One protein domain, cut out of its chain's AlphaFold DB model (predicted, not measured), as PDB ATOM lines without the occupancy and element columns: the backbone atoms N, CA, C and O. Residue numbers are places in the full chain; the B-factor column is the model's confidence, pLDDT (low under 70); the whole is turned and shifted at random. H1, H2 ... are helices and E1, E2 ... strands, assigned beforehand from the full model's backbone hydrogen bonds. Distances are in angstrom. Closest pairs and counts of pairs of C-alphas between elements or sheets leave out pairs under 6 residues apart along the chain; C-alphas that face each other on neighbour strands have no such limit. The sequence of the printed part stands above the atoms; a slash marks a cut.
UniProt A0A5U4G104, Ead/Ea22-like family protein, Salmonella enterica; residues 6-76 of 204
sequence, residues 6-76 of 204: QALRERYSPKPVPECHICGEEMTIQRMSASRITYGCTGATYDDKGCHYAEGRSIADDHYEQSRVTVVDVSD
ATOM      1  N   GLN A   6     -33.727  32.959 -24.826       90.06
ATOM      2  CA  GLN A   6     -34.329  32.422 -23.606       90.06
ATOM      3  C   GLN A   6     -34.231  33.437 -22.465       90.06
ATOM      4  O   GLN A   6     -35.228  33.719 -21.802       90.06
ATOM      5  N   ALA A   7     -33.067  34.068 -22.303       91.94
ATOM      6  CA  ALA A   7     -32.884  35.148 -21.335       91.94
ATOM      7  C   ALA A   7     -33.756  36.379 -21.651       91.94
ATOM      8  O   ALA A   7     -34.180  37.098 -20.743       91.94
ATOM      9  N   LEU A   8     -34.038  36.648 -22.933       92.88
ATOM     10  CA  LEU A   8     -35.006  37.678 -23.319       92.88
ATOM     11  C   LEU A   8     -36.432  37.279 -22.936       92.88
ATOM     12  O   LEU A   8     -37.135  38.084 -22.329       92.88
ATOM     13  N   ARG A   9     -36.842  36.042 -23.222       93.81
ATOM     14  CA  ARG A   9     -38.173  35.537 -22.873       93.81
ATOM     15  C   ARG A   9     -38.436  35.639 -21.372       93.81
ATOM     16  O   ARG A   9     -39.480  36.142 -20.975       93.81
ATOM     17  N   GLU A  10     -37.474  35.259 -20.534       92.44
ATOM     18  CA  GLU A  10     -37.581  35.389 -19.073       92.44
ATOM     19  C   GLU A  10     -37.706  36.853 -18.622       92.44
ATOM     20  O   GLU A  10     -38.533  37.183 -17.776       92.44
ATOM     21  N   ARG A  11     -36.944  37.763 -19.232       92.62
ATOM     22  CA  ARG A  11     -36.963  39.193 -18.889       92.62
ATOM     23  C   ARG A  11     -38.303  39.875 -19.171       92.62
ATOM     24  O   ARG A  11     -38.696  40.749 -18.400       92.62
ATOM     25  N   TYR A  12     -38.948  39.513 -20.278       94.69
ATOM     26  CA  TYR A  12     -40.243  40.061 -20.701       94.69
ATOM     27  C   TYR A  12     -41.431  39.213 -20.226       94.69
ATOM     28  O   TYR A  12     -42.578  39.547 -20.520       94.69
ATOM     29  N   SER A  13     -41.178  38.137 -19.477       93.69
ATOM     30  CA  SER A  13     -42.237  37.338 -18.864       93.69
ATOM     31  C   SER A  13     -42.934  38.108 -17.733       93.69
ATOM     32  O   SER A  13     -42.318  38.980 -17.107       93.69
ATOM     33  N   PRO A  14     -44.211  37.790 -17.441       90.81
ATOM     34  CA  PRO A  14     -44.931  38.359 -16.307       90.81
ATOM     35  C   PRO A  14     -44.147  38.205 -15.003       90.81
ATOM     36  O   PRO A  14     -43.652  37.121 -14.684       90.81
ATOM     37  N   LYS A  15     -44.033  39.296 -14.242       86.62
ATOM     38  CA  LYS A  15     -43.327  39.275 -12.958       86.62
ATOM     39  C   LYS A  15     -44.218  38.670 -11.873       86.62
ATOM     40  O   LYS A  15     -45.386  39.053 -11.786       86.62
ATOM     41  N   PRO A  16     -43.685  37.765 -11.032       89.50
ATOM     42  CA  PRO A  16     -44.440  37.229  -9.911       89.50
ATOM     43  C   PRO A  16     -44.767  38.334  -8.904       89.50
ATOM     44  O   PRO A  16     -44.067  39.348  -8.804       89.50
ATOM     45  N   VAL A  17     -45.843  38.122  -8.151       91.56
ATOM     46  CA  VAL A  17     -46.234  39.005  -7.055       91.56
ATOM     47  C   VAL A  17     -45.161  38.929  -5.956       91.56
ATOM     48  O   VAL A  17     -44.746  37.829  -5.598       91.56
ATOM     49  N   PRO A  18     -44.652  40.066  -5.442       93.00
ATOM     50  CA  PRO A  18     -43.646  40.049  -4.390       93.00
ATOM     51  C   PRO A  18     -44.237  39.591  -3.053       93.00
ATOM     52  O   PRO A  18     -45.385  39.890  -2.723       93.00
ATOM     53  N   GLU A  19     -43.405  38.932  -2.256       94.75
ATOM     54  CA  GLU A  19     -43.697  38.594  -0.864       94.75
ATOM     55  C   GLU A  19     -43.374  39.772   0.066       94.75
ATOM     56  O   GLU A  19     -42.460  40.572  -0.174       94.75
ATOM     57  N   CYS A  20     -44.119  39.881   1.164       92.81
ATOM     58  CA  CYS A  20     -43.896  40.897   2.178       92.81
ATOM     59  C   CYS A  20     -42.589  40.626   2.929       92.81
ATOM     60  O   CYS A  20     -42.445  39.610   3.598       92.81
ATOM     61  N   HIS A  21     -41.662  41.581   2.940       92.88
ATOM     62  CA  HIS A  21     -40.394  41.435   3.667       92.88
ATOM     63  C   HIS A  21     -40.535  41.441   5.205       92.88
ATOM     64  O   HIS A  21     -39.558  41.178   5.903       92.88
ATOM     65  N   ILE A  22     -41.720  41.767   5.739       91.12
ATOM     66  CA  ILE A  22     -41.995  41.802   7.184       91.12
ATOM     67  C   ILE A  22     -42.575  40.464   7.671       91.12
ATOM     68  O   ILE A  22     -42.168  39.978   8.722       91.12
ATOM     69  N   CYS A  23     -43.525  39.872   6.934       89.06
ATOM     70  CA  CYS A  23     -44.219  38.643   7.353       89.06
ATOM     71  C   CYS A  23     -44.150  37.468   6.367       89.06
ATOM     72  O   CYS A  23     -44.590  36.386   6.727       89.06
ATOM     73  N   GLY A  24     -43.614  37.654   5.161       89.06
ATOM     74  CA  GLY A  24     -43.484  36.609   4.135       89.06
ATOM     75  C   GLY A  24     -44.739  36.346   3.297       89.06
ATOM     76  O   GLY A  24     -44.667  35.601   2.331       89.06
ATOM     77  N   GLU A  25     -45.877  36.961   3.625       89.50
ATOM     78  CA  GLU A  25     -47.134  36.750   2.889       89.50
ATOM     79  C   GLU A  25     -47.138  37.423   1.510       89.50
ATOM     80  O   GLU A  25     -46.551  38.499   1.334       89.50
ATOM     81  N   GLU A  26     -47.852  36.828   0.548       90.44
ATOM     82  CA  GLU A  26     -48.029  37.395  -0.794       90.44
ATOM     83  C   GLU A  26     -48.706  38.773  -0.710       90.44
ATOM     84  O   GLU A  26     -49.724  38.976  -0.040       90.44
ATOM     85  N   MET A  27     -48.110  39.766  -1.367       91.75
ATOM     86  CA  MET A  27     -48.604  41.137  -1.306       91.75
ATOM     87  C   MET A  27     -49.738  41.375  -2.305       91.75
ATOM     88  O   MET A  27     -49.801  40.774  -3.367       91.75
ATOM     89  N   THR A  28     -50.603  42.352  -2.038       90.12
ATOM     90  CA  THR A  28     -51.684  42.712  -2.968       90.12
ATOM     91  C   THR A  28     -51.383  44.016  -3.696       90.12
ATOM     92  O   THR A  28     -50.711  44.912  -3.170       90.12
ATOM     93  N   ILE A  29     -51.885  44.146  -4.924       91.38
ATOM     94  CA  ILE A  29     -51.741  45.362  -5.731       91.38
ATOM     95  C   ILE A  29     -52.543  46.501  -5.089       91.38
ATOM     96  O   ILE A  29     -53.757  46.414  -4.940       91.38
ATOM     97  N   GLN A  30     -51.861  47.598  -4.764       91.00
ATOM     98  CA  GLN A  30     -52.461  48.797  -4.160       91.00
ATOM     99  C   GLN A  30     -52.671  49.909  -5.178       91.00
ATOM    100  O   GLN A  30     -53.600  50.708  -5.083       91.00
ATOM    101  N   ARG A  31     -51.763  49.993  -6.152       91.00
ATOM    102  CA  ARG A  31     -51.819  50.986  -7.218       91.00
ATOM    103  C   ARG A  31     -51.122  50.458  -8.455       91.00
ATOM    104  O   ARG A  31     -49.967  50.047  -8.379       91.00
ATOM    105  N   MET A  32     -51.785  50.580  -9.597       91.00
ATOM    106  CA  MET A  32     -51.169  50.397 -10.908       91.00
ATOM    107  C   MET A  32     -51.117  51.741 -11.622       91.00
ATOM    108  O   MET A  32     -52.086  52.501 -11.640       91.00
ATOM    109  N   SER A  33     -49.956  52.092 -12.159       88.62
ATOM    110  CA  SER A  33     -49.766  53.305 -12.951       88.62
ATOM    111  C   SER A  33     -48.815  52.993 -14.095       88.62
ATOM    112  O   SER A  33     -47.597  53.038 -13.920       88.62
ATOM    113  N   ALA A  34     -49.392  52.661 -15.253       86.12
ATOM    114  CA  ALA A  34     -48.665  52.128 -16.406       86.12
ATOM    115  C   ALA A  34     -47.731  50.979 -15.974       86.12
ATOM    116  O   ALA A  34     -48.196  50.019 -15.370       86.12
ATOM    117  N   SER A  35     -46.422  51.112 -16.201       87.81
ATOM    118  CA  SER A  35     -45.416  50.112 -15.835       87.81
ATOM    119  C   SER A  35     -45.061  50.076 -14.348       87.81
ATOM    120  O   SER A  35     -44.267  49.243 -13.939       87.81
ATOM    121  N   ARG A  36     -45.576  50.972 -13.500       92.69
ATOM    122  CA  ARG A  36     -45.258  50.978 -12.062       92.69
ATOM    123  C   ARG A  36     -46.401  50.359 -11.273       92.69
ATOM    124  O   ARG A  36     -47.472  50.959 -11.152       92.69
ATOM    125  N   ILE A  37     -46.143  49.198 -10.688       93.75
ATOM    126  CA  ILE A  37     -47.081  48.482  -9.825       93.75
ATOM    127  C   ILE A  37     -46.598  48.619  -8.386       93.75
ATOM    128  O   ILE A  37     -45.457  48.298  -8.064       93.75
ATOM    129  N   THR A  38     -47.448  49.155  -7.515       94.06
ATOM    130  CA  THR A  38     -47.180  49.228  -6.076       94.06
ATOM    131  C   THR A  38     -47.925  48.112  -5.373       94.06
ATOM    132  O   THR A  38     -49.153  48.054  -5.441       94.06
ATOM    133  N   TYR A  39     -47.174  47.276  -4.672       93.88
ATOM    134  CA  TYR A  39     -47.677  46.210  -3.823       93.88
ATOM    135  C   TYR A  39     -47.626  46.656  -2.362       93.88
ATOM    136  O   TYR A  39     -46.753  47.437  -1.975       93.88
ATOM    137  N   GLY A  40     -48.566  46.175  -1.555       92.69
ATOM    138  CA  GLY A  40     -48.631  46.414  -0.113       92.69
ATOM    139  C   GLY A  40     -49.157  45.178   0.607       92.69
ATOM    140  O   GLY A  40     -50.009  44.466   0.072       92.69
ATOM    141  N   CYS A  41     -48.653  44.914   1.810       92.25
ATOM    142  CA  CYS A  41     -49.185  43.863   2.666       92.25
ATOM    143  C   CYS A  41     -50.294  44.448   3.541       92.25
ATOM    144  O   CYS A  41     -50.034  45.086   4.561       92.25
ATOM    145  N   THR A  42     -51.543  44.237   3.133       85.12
ATOM    146  CA  THR A  42     -52.730  44.696   3.868       85.12
ATOM    147  C   THR A  42     -53.073  43.797   5.056       85.12
ATOM    148  O   THR A  42     -53.850  44.204   5.912       85.12
ATOM    149  N   GLY A  43     -52.524  42.576   5.117       83.44
ATOM    150  CA  GLY A  43     -52.936  41.563   6.094       83.44
ATOM    151  C   GLY A  43     -54.392  41.115   5.919       83.44
ATOM    152  O   GLY A  43     -54.982  40.602   6.869       83.44
ATOM    153  N   ALA A  44     -54.973  41.373   4.741       83.62
ATOM    154  CA  ALA A  44     -56.338  41.018   4.395       83.62
ATOM    155  C   ALA A  44     -56.394  39.617   3.786       83.62
ATOM    156  O   ALA A  44     -55.654  39.310   2.852       83.62
ATOM    157  N   THR A  45     -57.326  38.811   4.267       83.06
ATOM    158  CA  THR A  45     -57.704  37.527   3.685       83.06
ATOM    159  C   THR A  45     -59.130  37.618   3.151       83.06
ATOM    160  O   THR A  45     -59.992  38.302   3.713       83.06
ATOM    161  N   TYR A  46     -59.368  36.957   2.018       83.31
ATOM    162  CA  TYR A  46     -60.656  36.947   1.331       83.31
ATOM    163  C   TYR A  46     -61.243  35.540   1.404       83.31
ATOM    164  O   TYR A  46     -60.643  34.595   0.893       83.31
ATOM    165  N   ASP A  47     -62.407  35.404   2.034       85.44
ATOM    166  CA  ASP A  47     -63.201  34.172   2.051       85.44
ATOM    167  C   ASP A  47     -64.653  34.450   1.621       85.44
ATOM    168  O   ASP A  47     -65.020  35.579   1.281       85.44
ATOM    169  N   ASP A  48     -65.504  33.422   1.667       89.06
ATOM    170  CA  ASP A  48     -66.932  33.519   1.332       89.06
ATOM    171  C   ASP A  48     -67.721  34.492   2.237       89.06
ATOM    172  O   ASP A  48     -68.862  34.846   1.932       89.06
ATOM    173  N   LYS A  49     -67.142  34.934   3.364       85.00
ATOM    174  CA  LYS A  49     -67.726  35.906   4.303       85.00
ATOM    175  C   LYS A  49     -67.209  37.328   4.070       85.00
ATOM    176  O   LYS A  49     -67.681  38.256   4.730       85.00
ATOM    177  N   GLY A  50     -66.296  37.514   3.120       84.44
ATOM    178  CA  GLY A  50     -65.751  38.801   2.713       84.44
ATOM    179  C   GLY A  50     -64.320  39.044   3.198       84.44
ATOM    180  O   GLY A  50     -63.584  38.134   3.569       84.44
ATOM    181  N   CYS A  51     -63.905  40.309   3.155       83.25
ATOM    182  CA  CYS A  51     -62.558  40.723   3.540       83.25
ATOM    183  C   CYS A  51     -62.435  40.806   5.065       83.25
ATOM    184  O   CYS A  51     -63.166  41.566   5.705       83.25
ATOM    185  N   HIS A  52     -61.473  40.092   5.637       84.50
ATOM    186  CA  HIS A  52     -61.134  40.164   7.054       84.50
ATOM    187  C   HIS A  52     -59.626  40.353   7.224       84.50
ATOM    188  O   HIS A  52     -58.832  39.904   6.406       84.50
ATOM    189  N   TYR A  53     -59.242  41.087   8.264       85.44
ATOM    190  CA  TYR A  53     -57.848  41.410   8.550       85.44
ATOM    191  C   TYR A  53     -57.344  40.531   9.691       85.44
ATOM    192  O   TYR A  53     -58.110  40.209  10.605       85.44
ATOM    193  N   ALA A  54     -56.062  40.167   9.660       82.81
ATOM    194  CA  ALA A  54     -55.427  39.515  10.799       82.81
ATOM    195  C   ALA A  54     -55.507  40.393  12.067       82.81
ATOM    196  O   ALA A  54     -55.699  41.608  12.002       82.81
ATOM    197  N   GLU A  55     -55.381  39.773  13.239       80.94
ATOM    198  CA  GLU A  55     -55.541  40.471  14.516       80.94
ATOM    199  C   GLU A  55     -54.573  41.663  14.636       80.94
ATOM    200  O   GLU A  55     -53.373  41.542  14.394       80.94
ATOM    201  N   GLY A  56     -55.113  42.840  14.969       81.31
ATOM    202  CA  GLY A  56     -54.345  44.088  15.049       81.31
ATOM    203  C   GLY A  56     -53.995  44.733  13.701       81.31
ATOM    204  O   GLY A  56     -53.294  45.743  13.700       81.31
ATOM    205  N   ARG A  57     -54.474  44.195  12.570       83.25
ATOM    206  CA  ARG A  57     -54.231  44.738  11.224       83.25
ATOM    207  C   ARG A  57     -55.391  45.593  10.703       83.25
ATOM    208  O   ARG A  57     -56.550  45.380  11.063       83.25
ATOM    209  N   SER A  58     -55.097  46.554   9.827       80.19
ATOM    210  CA  SER A  58     -56.107  47.362   9.119       80.19
ATOM    211  C   SER A  58     -55.592  47.927   7.784       80.19
ATOM    212  O   SER A  58     -54.401  47.862   7.493       80.19
ATOM    213  N   ILE A  59     -56.482  48.530   6.978       71.19
ATOM    214  CA  ILE A  59     -56.210  48.987   5.594       71.19
ATOM    215  C   ILE A  59     -55.176  50.132   5.456       71.19
ATOM    216  O   ILE A  59     -54.932  50.614   4.353       71.19
ATOM    217  N   ALA A  60     -54.563  50.581   6.552       79.12
ATOM    218  CA  ALA A  60     -53.503  51.590   6.554       79.12
ATOM    219  C   ALA A  60     -52.686  51.549   7.859       79.12
ATOM    220  O   ALA A  60     -52.378  52.592   8.431       79.12
ATOM    221  N   ASP A  61     -52.400  50.355   8.378       85.81
ATOM    222  CA  ASP A  61     -51.540  50.221   9.556       85.81
ATOM    223  C   ASP A  61     -50.047  50.431   9.241       85.81
ATOM    224  O   ASP A  61     -49.631  50.479   8.082       85.81
ATOM    225  N   ASP A  62     -49.220  50.533  10.287       88.56
ATOM    226  CA  ASP A  62     -47.768  50.715  10.149       88.56
ATOM    227  C   ASP A  62     -47.130  49.610   9.299       88.56
ATOM    228  O   ASP A  62     -46.199  49.858   8.534       88.56
ATOM    229  N   HIS A  63     -47.644  48.383   9.395       89.31
ATOM    230  CA  HIS A  63     -47.154  47.273   8.589       89.31
ATOM    231  C   HIS A  63     -47.484  47.484   7.110       89.31
ATOM    232  O   HIS A  63     -46.631  47.275   6.249       89.31
ATOM    233  N   TYR A  64     -48.699  47.917   6.788       89.94
ATOM    234  CA  TYR A  64     -49.086  48.286   5.438       89.94
ATOM    235  C   TYR A  64     -48.170  49.382   4.903       89.94
ATOM    236  O   TYR A  64     -47.619  49.216   3.818       89.94
ATOM    237  N   GLU A  65     -47.939  50.457   5.659       88.88
ATOM    238  CA  GLU A  65     -47.079  51.559   5.226       88.88
ATOM    239  C   GLU A  65     -45.633  51.106   4.981       88.88
ATOM    240  O   GLU A  65     -45.075  51.389   3.917       88.88
ATOM    241  N   GLN A  66     -45.057  50.353   5.919       91.19
ATOM    242  CA  GLN A  66     -43.672  49.881   5.856       91.19
ATOM    243  C   GLN A  66     -43.464  48.785   4.807       91.19
ATOM    244  O   GLN A  66     -42.388  48.694   4.220       91.19
ATOM    245  N   SER A  67     -44.482  47.968   4.527       92.50
ATOM    246  CA  SER A  67     -44.362  46.848   3.587       92.50
ATOM    247  C   SER A  67     -44.331  47.270   2.117       92.50
ATOM    248  O   SER A  67     -43.947  46.464   1.274       92.50
ATOM    249  N   ARG A  68     -44.733  48.500   1.771       92.88
ATOM    250  CA  ARG A  68     -44.963  48.904   0.376       92.88
ATOM    251  C   ARG A  68     -43.709  48.833  -0.494       92.88
ATOM    252  O   ARG A  68     -42.691  49.455  -0.207       92.88
ATOM    253  N   VAL A  69     -43.844  48.184  -1.647       94.25
ATOM    254  CA  VAL A  69     -42.810  48.114  -2.686       94.25
ATOM    255  C   VAL A  69     -43.386  48.533  -4.032       94.25
ATOM    256  O   VAL A  69     -44.529  48.219  -4.358       94.25
ATOM    257  N   THR A  70     -42.604  49.251  -4.838       93.44
ATOM    258  CA  THR A  70     -42.971  49.572  -6.223       93.44
ATOM    259  C   THR A  70     -42.067  48.817  -7.185       93.44
ATOM    260  O   THR A  70     -40.865  49.072  -7.242       93.44
ATOM    261  N   VAL A  71     -42.665  47.936  -7.979       92.19
ATOM    262  CA  VAL A  71     -42.001  47.184  -9.043       92.19
ATOM    263  C   VAL A  71     -42.282  47.867 -10.377       92.19
ATOM    264  O   VAL A  71     -43.404  48.302 -10.645       92.19
ATOM    265  N   VAL A  72     -41.251  47.986 -11.215       91.31
ATOM    266  CA  VAL A  72     -41.429  48.353 -12.623       91.31
ATOM    267  C   VAL A  72     -41.679  47.071 -13.406       91.31
ATOM    268  O   VAL A  72     -40.770  46.247 -13.532       91.31
ATOM    269  N   ASP A  73     -42.894  46.887 -13.893       89.75
ATOM    270  CA  ASP A  73     -43.256  45.818 -14.804       89.75
ATOM    271  C   ASP A  73     -42.781  46.161 -16.220       89.75
ATOM    272  O   ASP A  73     -43.087  47.224 -16.761       89.75
ATOM    273  N   VAL A  74     -41.956  45.275 -16.768       90.94
ATOM    274  CA  VAL A  74     -41.431  45.357 -18.140       90.94
ATOM    275  C   VAL A  74     -41.920  44.174 -18.968       90.94
ATOM    276  O   VAL A  74     -41.371  43.932 -20.038       90.94
ATOM    277  N   SER A  75     -42.885  43.408 -18.451       92.19
ATOM    278  CA  SER A  75     -43.477  42.312 -19.195       92.19
ATOM    279  C   SER A  75     -44.202  42.849 -20.427       92.19
ATOM    280  O   SER A  75     -44.854  43.893 -20.377       92.19
ATOM    281  N   ASP A  76     -44.016  42.167 -21.552       93.62
ATOM    282  CA  ASP A  76     -44.550  42.601 -22.840       93.62
ATOM    283  C   ASP A  76     -44.985  41.368 -23.650       93.62
ATOM    284  O   ASP A  76     -44.129  40.609 -24.122       93.62
TER     285      ASP A  76
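AT A GLANCE: This is residues 6 to 76 of the 204 residues of the protein "Ead/Ea22-like family protein" of Salmonella enterica (UniProt A0A5U4G104). A small three-stranded sheet of E1, E2 and E5 lies in the middle of an elongated model, with the short helix H1 at one end and, toward the other end, the short helix H2 and a separate hairpin of E3 and E4. From H1 a long stretch with no named element, residues 13 to 27, runs along the length of the model, loops round and leads into E1. The printed part has 71 residues with two named helices and five named strands, in the order H1 E1 E2 E3 E4 H2 E5. The larger sheet has the order E1 - E2 - E5, and both sheets are antiparallel; the class is mixed, helices and strands. The whole is loose, with a radius of gyration of the C-alphas of 14.1 A and spans of 44 by 27 by 22 A.

HOW THE PARTS SIT: Begin at H1, residues 6 to 12, which is not on the three-stranded sheet and is apart from E2, residues 36 to 40, and E5, residues 69 to 72. Beyond the long link you reach E1, residues 28 to 33, which makes a hairpin with E2: look at N 30 and O 38, 2.8 A apart, and at the C-alphas of residues 29 and 39, which face each other at 4.6 A. E2 is the inner strand, with E5 as its antiparallel neighbour: look at N 71 of E5 and O 37 of E2, within hydrogen-bond range at 2.8 A. The tight link after E2 leads to E3, residues 44 to 47, which is apart from E2. E3 makes a hairpin with E4, residues 50 to 53, where N 45 and O 52 are 2.8 A apart. H2, residues 62 to 67, only grazes the three-stranded sheet, with its residues 63 to 67; the closest C-alphas of H2 and E2 are those of Ser 67 and Gly 40, 5.7 A apart. In H1 and H2 every O i to N i+4 pair is within hydrogen-bond range.

IN THESE COORDINATES: Find C-alpha 6 at (-34.329, 32.422, -23.606), where H1 begins; its seven residues span 10.1 A. E1 begins at C-alpha 28, (-51.684, 42.712, -2.968), and runs 14.7 A; E2 follows with 13.2 A. E3 measures 10.0 A, E4 10.2 A and H2 8.3 A. E5, 10.0 A long, ends at C-alpha 72, (-41.429, 48.353, -12.623).

THE WHOLE: The two C-alphas farthest apart are those of Gln 6 and Gly 56, at 45.1 A, while those of Gln 6 and Asp 76, the first and last printed, are 14.4 A apart. The printed part has no cut. The link from H1 to E1, 15 residues, is long; that from E4 to H2, 8 residues, is short. The mean pLDDT of the printed part is 89.1, and no printed residue is under 70.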